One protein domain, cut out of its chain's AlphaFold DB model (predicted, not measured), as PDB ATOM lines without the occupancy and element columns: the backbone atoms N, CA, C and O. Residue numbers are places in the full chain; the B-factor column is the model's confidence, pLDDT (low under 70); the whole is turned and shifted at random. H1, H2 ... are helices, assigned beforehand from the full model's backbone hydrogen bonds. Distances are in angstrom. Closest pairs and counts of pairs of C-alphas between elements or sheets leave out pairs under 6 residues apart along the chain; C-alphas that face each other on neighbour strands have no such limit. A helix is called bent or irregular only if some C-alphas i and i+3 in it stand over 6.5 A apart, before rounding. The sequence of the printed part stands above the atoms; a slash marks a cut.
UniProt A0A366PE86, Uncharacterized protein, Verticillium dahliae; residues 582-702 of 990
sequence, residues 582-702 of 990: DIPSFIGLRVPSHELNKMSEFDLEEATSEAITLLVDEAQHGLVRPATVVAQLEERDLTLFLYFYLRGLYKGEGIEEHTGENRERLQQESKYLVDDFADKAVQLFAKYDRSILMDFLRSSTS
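What this domain is: This is residues 582 to 702 of the 990 residues of an uncharacterized protein of Verticillium dahliae (UniProt A0A366PE86). One helix, H4, makes the core, and H2, H3, H5 and H6 pack round it, mostly crossed. H1 packs on H2 and H3 on one side of H4, while on the opposite side H7 folds back along H6 as a helical hairpin. The 121 printed residues include seven named helices, H1 to H7 in order along the chain, and no named strand; the class is all helix. The whole is compact, with a radius of gyration of the C-alphas of 14.1 A and spans of 43 by 30 by 24 A.

How they stand to each other: H1, residues 582 to 590, touches residues 607 to 612 of H2, residues 601 to 620, closest at the C-alphas of Ile 587 and Ala 611, 5.5 A. H2 has a kink of 53 degrees near residue 608. H3, residues 626 to 635, touches H1 about perpendicular, at 80 degrees, with the C-alphas of Pro 584 and Leu 633 6.5 A apart. The hub is H4, residues 639 to 651. It forms a hairpin with H3 at a shallow tilt of 16 degrees, closest at the C-alphas of Leu 633 and Leu 642, 6.2 A. Residues 644 to 649 of H4 touch H2, closest at the C-alphas of Val 616 and Leu 649, 5.6 A. H5, residues 661 to 675, forms a hairpin with H4 and touches its residues 646 to 651; the closest C-alphas, of Tyr 650 and Lys 671, are 4.8 A apart, and the tilt of 38 degrees is only just steep. Residues 643 to 646 of H4 touch H6, residues 678 to 688, closest at the C-alphas of Tyr 643 and Leu 684, 5.8 A. H7, residues 690 to 699, forms a hairpin with H6 at a shallow tilt of 23 degrees, closest at the C-alphas of Phe 685 and Leu 693, 5.4 A. H1 and H7 are apart. Every O i to N i+4 pair is within hydrogen-bond range in H3, H4 and H6; the counts are 4 of 5 in H1, 14 of 16 in H2, 8 of 11 in H5 and 5 of 6 in H7.

Where its parts are: H1 begins at C-alpha 582, (189.227, 225.927, 289.956). H1 and H2 are irregular: C-alphas 587 and 590 are 7.2 A apart, and C-alphas 607 and 610 are 7.5 A apart. From first to last C-alpha, H2 measures 26.4 A, H4 18.3 A and H5 22.6 A. H7 ends at C-alpha 699, (190.500, 209.428, 262.763).

The domain as a whole: The two C-alphas farthest apart, of His 594 and Glu 661, are 43.7 A apart. The printed part has no cut, and no link is long. Mean pLDDT of the printed part is 78.2; 20 residues are under 70, namely 591 to 599 and 653 to 663.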
ATOM      1  N   ASP A 582     189.242 224.545 290.472       74.00
ATOM      2  CA  ASP A 582     189.227 225.927 289.956       74.00
ATOM      3  C   ASP A 582     190.068 226.106 288.667       74.00
ATOM      4  O   ASP A 582     190.822 227.070 288.498       74.00
ATOM      5  N   ILE A 583     189.938 225.165 287.724       79.12
ATOM      6  CA  ILE A 583     190.763 225.058 286.503       79.12
ATOM      7  C   ILE A 583     190.802 226.351 285.656       79.12
ATOM      8  O   ILE A 583     191.888 226.721 285.200       79.12
ATOM      9  N   PRO A 584     189.701 227.112 285.465       78.31
ATOM     10  CA  PRO A 584     189.757 228.371 284.719       78.31
ATOM     11  C   PRO A 584     190.637 229.439 285.387       78.31
ATOM     12  O   PRO A 584     191.221 230.277 284.703       78.31
ATOM     13  N   SER A 585     190.752 229.400 286.716       76.25
ATOM     14  CA  SER A 585     191.594 230.311 287.499       76.25
ATOM     15  C   SER A 585     193.082 229.948 287.382       76.25
ATOM     16  O   SER A 585     193.935 230.830 287.445       76.25
ATOM     17  N   PHE A 586     193.394 228.671 287.133       79.44
ATOM     18  CA  PHE A 586     194.743 228.181 286.826       79.44
ATOM     19  C   PHE A 586     195.189 228.507 285.395       79.44
ATOM     20  O   PHE A 586     196.293 229.007 285.200       79.44
ATOM     21  N   ILE A 587     194.318 228.321 284.396       77.56
ATOM     22  CA  ILE A 587     194.584 228.769 283.014       77.56
ATOM     23  C   ILE A 587     194.787 230.296 282.981       77.56
ATOM     24  O   ILE A 587     195.662 230.800 282.281       77.56
ATOM     25  N   GLY A 588     194.036 231.033 283.805       73.81
ATOM     26  CA  GLY A 588     194.207 232.471 284.003       73.81
ATOM     27  C   GLY A 588     195.456 232.901 284.790       73.81
ATOM     28  O   GLY A 588     195.687 234.101 284.888       73.81
ATOM     29  N   LEU A 589     196.276 231.990 285.334       77.56
ATOM     30  CA  LEU A 589     197.365 232.342 286.264       77.56
ATOM     31  C   LEU A 589     198.480 233.182 285.612       77.56
ATOM     32  O   LEU A 589     199.035 234.060 286.268       77.56
ATOM     33  N   ARG A 590     198.771 232.968 284.317       72.44
ATOM     34  CA  ARG A 590     199.643 233.852 283.510       72.44
ATOM     35  C   ARG A 590     198.894 234.936 282.729       72.44
ATOM     36  O   ARG A 590     199.542 235.772 282.106       72.44
ATOM     37  N   VAL A 591     197.558 234.953 282.743       67.69
ATOM     38  CA  VAL A 591     196.765 235.916 281.966       67.69
ATOM     39  C   VAL A 591     196.315 237.062 282.880       67.69
ATOM     40  O   VAL A 591     195.328 236.914 283.606       67.69
ATOM     41  N   PRO A 592     196.997 238.226 282.875       62.44
ATOM     42  CA  PRO A 592     196.655 239.329 283.765       62.44
ATOM     43  C   PRO A 592     195.194 239.751 283.576       62.44
ATOM     44  O   PRO A 592     194.765 240.144 282.490       62.44
ATOM     45  N   SER A 593     194.415 239.721 284.661       58.44
ATOM     46  CA  SER A 593     192.943 239.822 284.624       58.44
ATOM     47  C   SER A 593     192.398 241.158 284.085       58.44
ATOM     48  O   SER A 593     191.194 241.314 283.906       58.44
ATOM     49  N   HIS A 594     193.277 242.129 283.818       55.47
ATOM     50  CA  HIS A 594     192.976 243.436 283.231       55.47
ATOM     51  C   HIS A 594     193.231 243.515 281.706       55.47
ATOM     52  O   HIS A 594     193.063 244.587 281.108       55.47
ATOM     53  N   GLU A 595     193.648 242.411 281.070       58.78
ATOM     54  CA  GLU A 595     194.078 242.368 279.657       58.78
ATOM     55  C   GLU A 595     193.341 241.312 278.810       58.78
ATOM     56  O   GLU A 595     193.407 241.374 277.585       58.78
ATOM     57  N   LEU A 596     192.534 240.440 279.434       58.34
ATOM     58  CA  LEU A 596     191.667 239.434 278.784       58.34
ATOM     59  C   LEU A 596     190.817 239.972 277.611       58.34
ATOM     60  O   LEU A 596     190.517 239.236 276.682       58.34
ATOM     61  N   ASN A 597     190.444 241.257 277.647       58.94
ATOM     62  CA  ASN A 597     189.647 241.933 276.612       58.94
ATOM     63  C   ASN A 597     190.490 242.788 275.633       58.94
ATOM     64  O   ASN A 597     189.939 243.646 274.942       58.94
ATOM     65  N   LYS A 598     191.821 242.631 275.626       62.03
ATOM     66  CA  LYS A 598     192.772 243.410 274.805       62.03
ATOM     67  C   LYS A 598     193.784 242.550 274.044       62.03
ATOM     68  O   LYS A 598     194.216 242.968 272.974       62.03
ATOM     69  N   MET A 599     194.205 241.426 274.627       61.47
ATOM     70  CA  MET A 599     195.153 240.492 274.010       61.47
ATOM     71  C   MET A 599     194.561 239.891 272.727       61.47
ATOM     72  O   MET A 599     193.343 239.730 272.619       61.47
ATOM     73  N   SER A 600     195.408 239.566 271.749       73.06
ATOM     74  CA  SER A 600     194.973 238.834 270.561       73.06
ATOM     75  C   SER A 600     194.805 237.340 270.857       73.06
ATOM     76  O   SER A 600     195.300 236.825 271.859       73.06
ATOM     77  N   GLU A 601     194.127 236.623 269.959       70.69
ATOM     78  CA  GLU A 601     193.963 235.167 270.064       70.69
ATOM     79  C   GLU A 601     195.320 234.434 270.093       70.69
ATOM     80  O   GLU A 601     195.438 233.410 270.759       70.69
ATOM     81  N   PHE A 602     196.357 234.993 269.452       74.25
ATOM     82  CA  PHE A 602     197.721 234.455 269.460       74.25
ATOM     83  C   PHE A 602     198.427 234.668 270.807       74.25
ATOM     84  O   PHE A 602     198.972 233.720 271.365       74.25
ATOM     85  N   ASP A 603     198.364 235.880 271.372       77.94
ATOM     86  CA  ASP A 603     199.000 236.179 272.667       77.94
ATOM     87  C   ASP A 603     198.357 235.358 273.804       77.94
ATOM     88  O   ASP A 603     199.015 234.991 274.777       77.94
ATOM     89  N   LEU A 604     197.057 235.055 273.680       77.69
ATOM     90  CA  LEU A 604     196.330 234.163 274.586       77.69
ATOM     91  C   LEU A 604     196.703 232.687 274.384       77.69
ATOM     92  O   LEU A 604     196.776 231.959 275.375       77.69
ATOM     93  N   GLU A 605     196.949 232.237 273.148       78.19
ATOM     94  CA  GLU A 605     197.462 230.886 272.875       78.19
ATOM     95  C   GLU A 605     198.850 230.702 273.510       78.19
ATOM     96  O   GLU A 605     199.058 229.744 274.252       78.19
ATOM     97  N   GLU A 606     199.769 231.656 273.322       80.00
ATOM     98  CA  GLU A 606     201.109 231.612 273.922       80.00
ATOM     99  C   GLU A 606     201.045 231.659 275.460       80.00
ATOM    100  O   GLU A 606     201.598 230.779 276.123       80.00
ATOM    101  N   ALA A 607     200.298 232.604 276.045       77.00
ATOM    102  CA  ALA A 607     200.200 232.758 277.501       77.00
ATOM    103  C   ALA A 607     199.523 231.576 278.223       77.00
ATOM    104  O   ALA A 607     199.839 231.320 279.387       77.00
ATOM    105  N   THR A 608     198.608 230.855 277.561       80.56
ATOM    106  CA  THR A 608     197.916 229.688 278.147       80.56
ATOM    107  C   THR A 608     198.514 228.338 277.752       80.56
ATOM    108  O   THR A 608     198.167 227.334 278.375       80.56
ATOM    109  N   SER A 609     199.445 228.303 276.791       81.12
ATOM    110  CA  SER A 609     200.072 227.079 276.274       81.12
ATOM    111  C   SER A 609     200.578 226.137 277.374       81.12
ATOM    112  O   SER A 609     200.109 225.007 277.454       81.12
ATOM    113  N   GLU A 610     201.456 226.599 278.272       81.81
ATOM    114  CA  GLU A 610     202.032 225.765 279.344       81.81
ATOM    115  C   GLU A 610     200.982 225.264 280.353       81.81
ATOM    116  O   GLU A 610     201.071 224.137 280.834       81.81
ATOM    117  N   ALA A 611     199.942 226.054 280.637       83.62
ATOM    118  CA  ALA A 611     198.842 225.599 281.488       83.62
ATOM    119  C   ALA A 611     198.032 224.481 280.816       83.62
ATOM    120  O   ALA A 611     197.583 223.544 281.475       83.62
ATOM    121  N   ILE A 612     197.860 224.570 279.497       84.75
ATOM    122  CA  ILE A 612     197.099 223.609 278.705       84.75
ATOM    123  C   ILE A 612     197.901 222.329 278.458       84.75
ATOM    124  O   ILE A 612     197.321 221.254 278.581       84.75
ATOM    125  N   THR A 613     199.212 222.403 278.202       86.38
ATOM    126  CA  THR A 613     200.046 221.199 278.053       86.38
ATOM    127  C   THR A 613     200.101 220.384 279.345       86.38
ATOM    128  O   THR A 613     199.930 219.169 279.286       86.38
ATOM    129  N   LEU A 614     200.208 221.021 280.522       83.31
ATOM    130  CA  LEU A 614     200.107 220.294 281.797       83.31
ATOM    131  C   LEU A 614     198.709 219.694 282.030       83.31
ATOM    132  O   LEU A 614     198.605 218.572 282.512       83.31
ATOM    133  N   LEU A 615     197.620 220.380 281.654       84.31
ATOM    134  CA  LEU A 615     196.265 219.808 281.747       84.31
ATOM    135  C   LEU A 615     196.023 218.648 280.762       84.31
ATOM    136  O   LEU A 615     195.145 217.820 281.006       84.31
ATOM    137  N   VAL A 616     196.757 218.592 279.647       84.56
ATOM    138  CA  VAL A 616     196.740 217.486 278.671       84.56
ATOM    139  C   VAL A 616     197.539 216.285 279.184       84.56
ATOM    140  O   VAL A 616     197.117 215.144 278.997       84.56
ATOM    141  N   ASP A 617     198.662 216.530 279.855       82.19
ATOM    142  CA  ASP A 617     199.531 215.508 280.447       82.19
ATOM    143  C   ASP A 617     198.887 214.851 281.687       82.19
ATOM    144  O   ASP A 617     198.628 213.645 281.719       82.19
ATOM    145  N   GLU A 618     198.438 215.665 282.647       81.00
ATOM    146  CA  GLU A 618     197.746 215.218 283.868       81.00
ATOM    147  C   GLU A 618     196.394 214.525 283.579       81.00
ATOM    148  O   GLU A 618     195.871 213.778 284.416       81.00
ATOM    149  N   ALA A 619     195.825 214.740 282.386       81.38
ATOM    150  CA  ALA A 619     194.654 214.012 281.900       81.38
ATOM    151  C   ALA A 619     194.982 212.602 281.383       81.38
ATOM    152  O   ALA A 619     194.164 211.695 281.546       81.38
ATOM    153  N   GLN A 620     196.177 212.378 280.827       75.00
ATOM    154  CA  GLN A 620     196.658 211.041 280.450       75.00
ATOM    155  C   GLN A 620     197.068 210.228 281.682       75.00
ATOM    156  O   GLN A 620     196.765 209.038 281.764       75.00
ATOM    157  N   HIS A 621     197.641 210.881 282.698       74.00
ATOM    158  CA  HIS A 621     197.833 210.286 284.026       74.00
ATOM    159  C   HIS A 621     196.513 210.014 284.779       74.00
ATOM    160  O   HIS A 621     196.518 209.358 285.821       74.00
ATOM    161  N   GLY A 622     195.369 210.473 284.256       74.81
ATOM    162  CA  GLY A 622     194.035 210.198 284.797       74.81
ATOM    163  C   GLY A 622     193.695 210.949 286.089       74.81
ATOM    164  O   GLY A 622     192.656 210.672 286.695       74.81
ATOM    165  N   LEU A 623     194.545 211.894 286.501       76.75
ATOM    166  CA  LEU A 623     194.350 212.748 287.675       76.75
ATOM    167  C   LEU A 623     193.285 213.811 287.393       76.75
ATOM    168  O   LEU A 623     192.372 214.016 288.193       76.75
ATOM    169  N   VAL A 624     193.348 214.430 286.211       80.75
ATOM    170  CA  VAL A 624     192.348 215.391 285.733       80.75
ATOM    171  C   VAL A 624     191.445 214.708 284.711       80.75
ATOM    172  O   VAL A 624     191.886 214.334 283.631       80.75
ATOM    173  N   ARG A 625     190.147 214.561 284.999       83.75
ATOM    174  CA  ARG A 625     189.204 214.059 283.981       83.75
ATOM    175  C   ARG A 625     188.867 215.175 282.984       83.75
ATOM    176  O   ARG A 625     188.366 216.208 283.438       83.75
ATOM    177  N   PRO A 626     189.005 214.968 281.657       84.50
ATOM    178  CA  PRO A 626     188.613 215.960 280.652       84.50
ATOM    179  C   PRO A 626     187.170 216.454 280.816       84.50
ATOM    180  O   PRO A 626     186.912 217.643 280.673       84.50
ATOM    181  N   ALA A 627     186.246 215.582 281.241       85.44
ATOM    182  CA  ALA A 627     184.865 215.952 281.567       85.44
ATOM    183  C   ALA A 627     184.749 217.100 282.590       85.44
ATOM    184  O   ALA A 627     183.883 217.959 282.442       85.44
ATOM    185  N   THR A 628     185.624 217.145 283.601       85.62
ATOM    186  CA  THR A 628     185.634 218.221 284.604       85.62
ATOM    187  C   THR A 628     186.175 219.524 284.015       85.62
ATOM    188  O   THR A 628     185.607 220.586 284.264       85.62
ATOM    189  N   VAL A 629     187.226 219.441 283.188       84.19
ATOM    190  CA  VAL A 629     187.811 220.593 282.476       84.19
ATOM    191  C   VAL A 629     186.776 221.223 281.543       84.19
ATOM    192  O   VAL A 629     186.530 222.426 281.610       84.19
ATOM    193  N   VAL A 630     186.123 220.404 280.711       85.62
ATOM    194  CA  VAL A 630     185.090 220.851 279.769       85.62
ATOM    195  C   VAL A 630     183.917 221.482 280.520       85.62
ATOM    196  O   VAL A 630     183.539 222.602 280.189       85.62
ATOM    197  N   ALA A 631     183.401 220.837 281.572       86.88
ATOM    198  CA  ALA A 631     182.276 221.366 282.344       86.88
ATOM    199  C   ALA A 631     182.569 222.739 282.984       86.88
ATOM    200  O   ALA A 631     181.744 223.643 282.876       86.88
ATOM    201  N   GLN A 632     183.745 222.932 283.597       85.12
ATOM    202  CA  GLN A 632     184.111 224.221 284.210       85.12
ATOM    203  C   GLN A 632     184.388 225.325 283.180       85.12
ATOM    204  O   GLN A 632     184.122 226.500 283.447       85.12
ATOM    205  N   LEU A 633     184.920 224.975 282.004       83.88
ATOM    206  CA  LEU A 633     185.115 225.930 280.912       83.88
ATOM    207  C   LEU A 633     183.787 226.312 280.243       83.88
ATOM    208  O   LEU A 633     183.624 227.472 279.869       83.88
ATOM    209  N   GLU A 634     182.827 225.390 280.134       85.69
ATOM    210  CA  GLU A 634     181.472 225.695 279.660       85.69
ATOM    211  C   GLU A 634     180.664 226.513 280.681       85.69
ATOM    212  O   GLU A 634     180.012 227.473 280.283       85.69
ATOM    213  N   GLU A 635     180.757 226.229 281.987       86.81
ATOM    214  CA  GLU A 635     180.070 227.008 283.037       86.81
ATOM    215  C   GLU A 635     180.520 228.483 283.082       86.81
ATOM    216  O   GLU A 635     179.741 229.359 283.462       86.81
ATOM    217  N   ARG A 636     181.755 228.780 282.652       80.12
ATOM    218  CA  ARG A 636     182.289 230.152 282.536       80.12
ATOM    219  C   ARG A 636     182.279 230.709 281.094       80.12
ATOM    220  O   ARG A 636     182.885 231.751 280.859       80.12
ATOM    221  N   ASP A 637     181.606 230.049 280.140       78.94
ATOM    222  CA  ASP A 637     181.503 230.428 278.709       78.94
ATOM    223  C   ASP A 637     182.856 230.563 277.949       78.94
ATOM    224  O   ASP A 637     182.960 231.191 276.887       78.94
ATOM    225  N   LEU A 638     183.925 229.926 278.442       81.81
ATOM    226  CA  LEU A 638     185.315 230.082 277.978       81.81
ATOM    227  C   LEU A 638     185.645 229.264 276.713       81.81
ATOM    228  O   LEU A 638     186.603 228.490 276.656       81.81
ATOM    229  N   THR A 639     184.859 229.471 275.654       81.88
ATOM    230  CA  THR A 639     184.926 228.700 274.396       81.88
ATOM    231  C   THR A 639     186.275 228.743 273.661       81.88
ATOM    232  O   THR A 639     186.564 227.810 272.914       81.88
ATOM    233  N   LEU A 640     187.108 229.772 273.876       82.69
ATOM    234  CA  LEU A 640     188.451 229.867 273.279       82.69
ATOM    235  C   LEU A 640     189.442 228.904 273.959       82.69
ATOM    236  O   LEU A 640     190.075 228.093 273.288       82.69
ATOM    237  N   PHE A 641     189.514 228.925 275.296       82.12
ATOM    238  CA  PHE A 641     190.373 228.015 276.062       82.12
ATOM    239  C   PHE A 641     189.907 226.556 275.943       82.12
ATOM    240  O   PHE A 641     190.734 225.648 275.902       82.12
ATOM    241  N   LEU A 642     188.596 226.323 275.794       86.81
ATOM    242  CA  LEU A 642     188.048 225.000 275.481       86.81
ATOM    243  C   LEU A 642     188.516 224.479 274.109       86.81
ATOM    244  O   LEU A 642     188.827 223.295 273.981       86.81
ATOM    245  N   TYR A 643     188.607 225.346 273.093       87.81
ATOM    246  CA  TYR A 643     189.200 224.988 271.799       87.81
ATOM    247  C   TYR A 643     190.692 224.652 271.936       87.81
ATOM    248  O   TYR A 643     191.108 223.595 271.463       87.81
ATOM    249  N   PHE A 644     191.479 225.495 272.618       86.56
ATOM    250  CA  PHE A 644     192.904 225.230 272.847       86.56
ATOM    251  C   PHE A 644     193.131 223.900 273.594       86.56
ATOM    252  O   PHE A 644     193.967 223.106 273.170       86.56
ATOM    253  N   TYR A 645     192.342 223.598 274.631       87.12
ATOM    254  CA  TYR A 645     192.438 222.335 275.377       87.12
ATOM    255  C   TYR A 645     192.107 221.101 274.519       87.12
ATOM    256  O   TYR A 645     192.879 220.142 274.493       87.12
ATOM    257  N   LEU A 646     191.006 221.126 273.756       87.12
ATOM    258  CA  LEU A 646     190.628 220.008 272.878       87.12
ATOM    259  C   LEU A 646     191.608 219.821 271.706       87.12
ATOM    260  O   LEU A 646     191.883 218.689 271.306       87.12
ATOM    261  N   ARG A 647     192.182 220.913 271.182       87.38
ATOM    262  CA  ARG A 647     193.291 220.863 270.219       87.38
ATOM    263  C   ARG A 647     194.530 220.213 270.844       87.38
ATOM    264  O   ARG A 647     195.126 219.344 270.206       87.38
ATOM    265  N   GLY A 648     194.895 220.616 272.062       82.88
ATOM    266  CA  GLY A 648     196.055 220.095 272.780       82.88
ATOM    267  C   GLY A 648     195.954 218.590 273.020       82.88
ATOM    268  O   GLY A 648     196.870 217.854 272.657       82.88
ATOM    269  N   LEU A 649     194.795 218.117 273.500       84.94
ATOM    270  CA  LEU A 649     194.486 216.686 273.646       84.94
ATOM    271  C   LEU A 649     194.614 215.920 272.316       84.94
ATOM    272  O   LEU A 649     195.246 214.862 272.275       84.94
ATOM    273  N   TYR A 650     194.055 216.452 271.221       84.19
ATOM    274  CA  TYR A 650     194.067 215.779 269.913       84.19
ATOM    275  C   TYR A 650     195.470 215.678 269.294       84.19
ATOM    276  O   TYR A 650     195.811 214.673 268.665       84.19
ATOM    277  N   LYS A 651     196.296 216.715 269.467       82.00
ATOM    278  CA  LYS A 651     197.683 216.737 268.984       82.00
ATOM    279  C   LYS A 651     198.668 216.026 269.916       82.00
ATOM    280  O   LYS A 651     199.728 215.611 269.452       82.00
ATOM    281  N   GLY A 652     198.342 215.903 271.203       73.25
ATOM    282  CA  GLY A 652     199.299 215.519 272.240       73.25
ATOM    283  C   GLY A 652     200.309 216.631 272.551       73.25
ATOM    284  O   GLY A 652     201.479 216.335 272.796       73.25
ATOM    285  N   GLU A 653     199.884 217.902 272.491       65.81
ATOM    286  CA  GLU A 653     200.701 219.058 272.903       65.81
ATOM    287  C   GLU A 653     200.973 218.919 274.423       65.81
ATOM    288  O   GLU A 653     200.083 219.149 275.237       65.81
ATOM    289  N   GLY A 654     202.182 218.466 274.789       62.06
ATOM    290  CA  GLY A 654     202.599 218.140 276.166       62.06
ATOM    291  C   GLY A 654     203.399 216.834 276.308       62.06
ATOM    292  O   GLY A 654     204.259 216.743 277.177       62.06
ATOM    293  N   ILE A 655     203.202 215.856 275.412       62.97
ATOM    294  CA  ILE A 655     203.783 214.494 275.507       62.97
ATOM    295  C   ILE A 655     205.250 214.461 275.012       62.97
ATOM    296  O   ILE A 655     205.611 213.695 274.113       62.97
ATOM    297  N   GLU A 656     206.103 215.336 275.549       56.62
ATOM    298  CA  GLU A 656     207.513 215.467 275.143       56.62
ATOM    299  C   GLU A 656     208.484 214.695 276.050       56.62
ATOM    300  O   GLU A 656     209.520 214.231 275.573       56.62
ATOM    301  N   GLU A 657     208.141 214.464 277.322       55.69
ATOM    302  CA  GLU A 657     209.018 213.779 278.292       55.69
ATOM    303  C   GLU A 657     209.049 212.243 278.141       55.69
ATOM    304  O   GLU A 657     209.779 211.542 278.847       55.69
ATOM    305  N   HIS A 658     208.275 211.682 277.209       54.53
ATOM    306  CA  HIS A 658     208.123 210.236 277.044       54.53
ATOM    307  C   HIS A 658     208.842 209.683 275.809       54.53
ATOM    308  O   HIS A 658     208.661 210.122 274.671       54.53
ATOM    309  N   THR A 659     209.661 208.656 276.036       49.62
ATOM    310  CA  THR A 659     210.564 208.091 275.032       49.62
ATOM    311  C   THR A 659     209.835 207.301 273.941       49.62
ATOM    312  O   THR A 659     209.271 206.235 274.180       49.62
ATOM    313  N   GLY A 660     209.931 207.801 272.703       56.81
ATOM    314  CA  GLY A 660     209.764 207.037 271.461       56.81
ATOM    315  C   GLY A 660     208.475 206.218 271.359       56.81
ATOM    316  O   GLY A 660     207.420 206.752 271.029       56.81
ATOM    317  N   GLU A 661     208.585 204.913 271.610       60.50
ATOM    318  CA  GLU A 661     207.528 203.910 271.415       60.50
ATOM    319  C   GLU A 661     206.295 204.152 272.304       60.50
ATOM    320  O   GLU A 661     205.163 203.955 271.863       60.50
ATOM    321  N   ASN A 662     206.486 204.661 273.528       64.25
ATOM    322  CA  ASN A 662     205.363 205.032 274.396       64.25
ATOM    323  C   ASN A 662     204.623 206.275 273.877       64.25
ATOM    324  O   ASN A 662     203.418 206.395 274.075       64.25
ATOM    325  N   ARG A 663     205.318 207.190 273.192       68.56
ATOM    326  CA  ARG A 663     204.764 208.482 272.770       68.56
ATOM    327  C   ARG A 663     203.687 208.335 271.696       68.56
ATOM    328  O   ARG A 663     202.661 208.994 271.790       68.56
ATOM    329  N   GLU A 664     203.876 207.454 270.711       71.75
ATOM    330  CA  GLU A 664     202.846 207.195 269.686       71.75
ATOM    331  C   GLU A 664     201.599 206.534 270.287       71.75
ATOM    332  O   GLU A 664     200.474 206.869 269.915       71.75
ATOM    333  N   ARG A 665     201.790 205.645 271.270       76.44
ATOM    334  CA  ARG A 665     200.690 205.042 272.023       76.44
ATOM    335  C   ARG A 665     199.928 206.088 272.840       76.44
ATOM    336  O   ARG A 665     198.705 206.135 272.750       76.44
ATOM    337  N   LEU A 666     200.628 206.936 273.590       71.81
ATOM    338  CA  LEU A 666     200.018 207.981 274.417       71.81
ATOM    339  C   LEU A 666     199.325 209.057 273.567       71.81
ATOM    340  O   LEU A 666     198.208 209.442 273.881       71.81
ATOM    341  N   GLN A 667     199.888 209.430 272.412       76.19
ATOM    342  CA  GLN A 667     199.214 210.276 271.413       76.19
ATOM    343  C   GLN A 667     197.963 209.634 270.794       76.19
ATOM    344  O   GLN A 667     197.132 210.343 270.227       76.19
ATOM    345  N   GLN A 668     197.829 208.308 270.827       79.56
ATOM    346  CA  GLN A 668     196.607 207.623 270.405       79.56
ATOM    347  C   GLN A 668     195.602 207.521 271.563       79.56
ATOM    348  O   GLN A 668     194.407 207.705 271.345       79.56
ATOM    349  N   GLU A 669     196.073 207.304 272.793       78.69
ATOM    350  CA  GLU A 669     195.244 207.318 274.005       78.69
ATOM    351  C   GLU A 669     194.685 208.729 274.297       78.69
ATOM    352  O   GLU A 669     193.498 208.853 274.597       78.69
ATOM    353  N   SER A 670     195.453 209.805 274.072       78.75
ATOM    354  CA  SER A 670     194.987 211.197 274.206       78.75
ATOM    355  C   SER A 670     193.919 211.577 273.171       78.75
ATOM    356  O   SER A 670     193.011 212.347 273.478       78.75
ATOM    357  N   LYS A 671     193.962 210.996 271.963       82.56
ATOM    358  CA  LYS A 671     192.919 211.182 270.938       82.56
ATOM    359  C   LYS A 671     191.599 210.531 271.337       82.56
ATOM    360  O   LYS A 671     190.559 211.155 271.142       82.56
ATOM    361  N   TYR A 672     191.629 209.348 271.957       83.12
ATOM    362  CA  TYR A 672     190.411 208.718 272.479       83.12
ATOM    363  C   TYR A 672     189.760 209.543 273.607       83.12
ATOM    364  O   TYR A 672     188.541 209.523 273.739       83.12
ATOM    365  N   LEU A 673     190.520 210.349 274.363       81.38
ATOM    366  CA  LEU A 673     189.946 211.300 275.330       81.38
ATOM    367  C   LEU A 673     189.156 212.451 274.671       81.38
ATOM    368  O   LEU A 673     188.359 213.103 275.344       81.38
ATOM    369  N   VAL A 674     189.353 212.709 273.371       83.94
ATOM    370  CA  VAL A 674     188.579 213.699 272.596       83.94
ATOM    371  C   VAL A 674     187.302 213.082 272.009       83.94
ATOM    372  O   VAL A 674     186.337 213.811 271.775       83.94
ATOM    373  N   ASP A 675     187.248 211.758 271.818       81.94
ATOM    374  CA  ASP A 675     186.073 211.065 271.267       81.94
ATOM    375  C   ASP A 675     184.822 211.231 272.149       81.94
ATOM    376  O   ASP A 675     183.732 211.463 271.622       81.94
ATOM    377  N   ASP A 676     184.974 211.238 273.480       84.38
ATOM    378  CA  ASP A 676     183.888 211.528 274.437       84.38
ATOM    379  C   ASP A 676     183.250 212.923 274.230       84.38
ATOM    380  O   ASP A 676     182.106 213.162 274.627       84.38
ATOM    381  N   PHE A 677     183.964 213.848 273.576       85.06
ATOM    382  CA  PHE A 677     183.549 215.233 273.320       85.06
ATOM    383  C   PHE A 677     183.442 215.553 271.820       85.06
ATOM    384  O   PHE A 677     183.371 216.726 271.445       85.06
ATOM    385  N   ALA A 678     183.405 214.539 270.950       83.94
ATOM    386  CA  ALA A 678     183.578 214.695 269.505       83.94
ATOM    387  C   ALA A 678     182.596 215.674 268.838       83.94
ATOM    388  O   ALA A 678     183.000 216.464 267.989       83.94
ATOM    389  N   ASP A 679     181.329 215.699 269.262       86.19
ATOM    390  CA  ASP A 679     180.337 216.680 268.789       86.19
ATOM    391  C   ASP A 679     180.767 218.136 269.056       86.19
ATOM    392  O   ASP A 679     180.551 219.025 268.229       86.19
ATOM    393  N   LYS A 680     181.385 218.384 270.219       85.56
ATOM    394  CA  LYS A 680     181.880 219.703 270.629       85.56
ATOM    395  C   LYS A 680     183.207 220.027 269.945       85.56
ATOM    396  O   LYS A 680     183.387 221.155 269.486       85.56
ATOM    397  N   ALA A 681     184.095 219.038 269.822       86.25
ATOM    398  CA  ALA A 681     185.346 219.155 269.079       86.25
ATOM    399  C   ALA A 681     185.085 219.546 267.615       86.25
ATOM    400  O   ALA A 681     185.648 220.528 267.142       86.25
ATOM    401  N   VAL A 682     184.142 218.884 266.931       87.69
ATOM    402  CA  VAL A 682     183.726 219.241 265.563       87.69
ATOM    403  C   VAL A 682     183.193 220.673 265.485       87.69
ATOM    404  O   VAL A 682     183.603 221.411 264.593       87.69
ATOM    405  N   GLN A 683     182.337 221.110 266.416       87.69
ATOM    406  CA  GLN A 683     181.827 222.490 266.427       87.69
ATOM    407  C   GLN A 683     182.939 223.539 266.625       87.69
ATOM    408  O   GLN A 683     182.893 224.607 266.010       87.69
ATOM    409  N   LEU A 684     183.928 223.257 267.478       86.62
ATOM    410  CA  LEU A 684     185.022 224.182 267.785       86.62
ATOM    411  C   LEU A 684     186.096 224.187 266.691       86.62
ATOM    412  O   LEU A 684     186.478 225.261 266.234       86.62
ATOM    413  N   PHE A 685     186.520 223.022 266.194       87.81
ATOM    414  CA  PHE A 685     187.428 222.930 265.049       87.81
ATOM    415  C   PHE A 685     186.791 223.554 263.798       87.81
ATOM    416  O   PHE A 685     187.436 224.349 263.125       87.81
ATOM    417  N   ALA A 686     185.491 223.346 263.546       86.69
ATOM    418  CA  ALA A 686     184.807 224.009 262.434       86.69
ATOM    419  C   ALA A 686     184.708 225.544 262.571       86.69
ATOM    420  O   ALA A 686     184.524 226.231 261.570       86.69
ATOM    421  N   LYS A 687     184.838 226.091 263.788       85.69
ATOM    422  CA  LYS A 687     184.878 227.540 264.041       85.69
ATOM    423  C   LYS A 687     186.293 228.125 263.933       85.69
ATOM    424  O   LYS A 687     186.424 229.256 263.471       85.69
ATOM    425  N   TYR A 688     187.316 227.390 264.383       82.88
ATOM    426  CA  TYR A 688     188.670 227.918 264.603       82.88
ATOM    427  C   TYR A 688     189.765 227.317 263.701       82.88
ATOM    428  O   TYR A 688     190.658 228.055 263.293       82.88
ATOM    429  N   ASP A 689     189.717 226.025 263.349       81.69
ATOM    430  CA  ASP A 689     190.734 225.375 262.502       81.69
ATOM    431  C   ASP A 689     190.157 224.245 261.624       81.69
ATOM    432  O   ASP A 689     189.936 223.106 262.051       81.69
ATOM    433  N   ARG A 690     189.987 224.562 260.333       83.44
ATOM    434  CA  ARG A 690     189.534 223.624 259.296       83.44
ATOM    435  C   ARG A 690     190.520 222.471 259.046       83.44
ATOM    436  O   ARG A 690     190.091 221.402 258.624       83.44
ATOM    437  N   SER A 691     191.824 222.670 259.257       82.50
ATOM    438  CA  SER A 691     192.834 221.655 258.934       82.50
ATOM    439  C   SER A 691     192.730 220.452 259.872       82.50
ATOM    440  O   SER A 691     192.559 219.324 259.409       82.50
ATOM    441  N   ILE A 692     192.686 220.716 261.182       83.62
ATOM    442  CA  ILE A 692     192.486 219.708 262.230       83.62
ATOM    443  C   ILE A 692     191.141 218.993 262.052       83.62
ATOM    444  O   ILE A 692     191.068 217.782 262.246       83.62
ATOM    445  N   LEU A 693     190.084 219.707 261.639       86.94
ATOM    446  CA  LEU A 693     188.760 219.117 261.428       86.94
ATOM    447  C   LEU A 693     188.785 217.942 260.434       86.94
ATOM    448  O   LEU A 693     188.173 216.912 260.709       86.94
ATOM    449  N   MET A 694     189.478 218.062 259.296       84.62
ATOM    450  CA  MET A 694     189.472 216.999 258.280       84.62
ATOM    451  C   MET A 694     190.214 215.739 258.744       84.62
ATOM    452  O   MET A 694     189.778 214.627 258.441       84.62
ATOM    453  N   ASP A 695     191.298 215.896 259.505       85.44
ATOM    454  CA  ASP A 695     192.024 214.768 260.091       85.44
ATOM    455  C   ASP A 695     191.240 214.151 261.259       85.44
ATOM    456  O   ASP A 695     191.105 212.927 261.323       85.44
ATOM    457  N   PHE A 696     190.605 214.973 262.105       85.44
ATOM    458  CA  PHE A 696     189.725 214.513 263.183       85.44
ATOM    459  C   PHE A 696     188.559 213.676 262.646       85.44
ATOM    460  O   PHE A 696     188.325 212.568 263.132       85.44
ATOM    461  N   LEU A 697     187.865 214.153 261.603       85.19
ATOM    462  CA  LEU A 697     186.766 213.427 260.953       85.19
ATOM    463  C   LEU A 697     187.220 212.106 260.309       85.19
ATOM    464  O   LEU A 697     186.399 211.203 260.153       85.19
ATOM    465  N   ARG A 698     188.506 211.984 259.946       85.12
ATOM    466  CA  ARG A 698     189.113 210.752 259.413       85.12
ATOM    467  C   ARG A 698     189.566 209.776 260.496       85.12
ATOM    468  O   ARG A 698     189.545 208.575 260.228       85.12
ATOM    469  N   SER A 699     190.002 210.262 261.661       82.56
ATOM    470  CA  SER A 699     190.500 209.428 262.763       82.56
ATOM    471  C   SER A 699     189.406 208.942 263.716       82.56
ATOM    472  O   SER A 699     189.512 207.835 264.233       82.56
ATOM    473  N   SER A 700     188.379 209.762 263.953       78.44
ATOM    474  CA  SER A 700     187.292 209.479 264.900       78.44
ATOM    475  C   SER A 700     186.056 208.876 264.219       78.44
ATOM    476  O   SER A 700     185.823 209.049 263.022       78.44
ATOM    477  N   THR A 701     185.241 208.163 264.999       79.50
ATOM    478  CA  THR A 701     183.940 207.591 264.582       79.50
ATOM    479  C   THR A 701     182.815 207.874 265.589       79.50
ATOM    480  O   THR A 701     181.719 207.327 265.486       79.50
ATOM    481  N   SER A 702     183.112 208.728 266.566       81.56
ATOM    482  CA  SER A 702     182.355 209.053 267.780       81.56
ATOM    483  C   SER A 702     181.329 210.181 267.605       81.56
ATOM    484  O   SER A 702     180.353 210.249 268.350       81.56
TER     485      SER A 702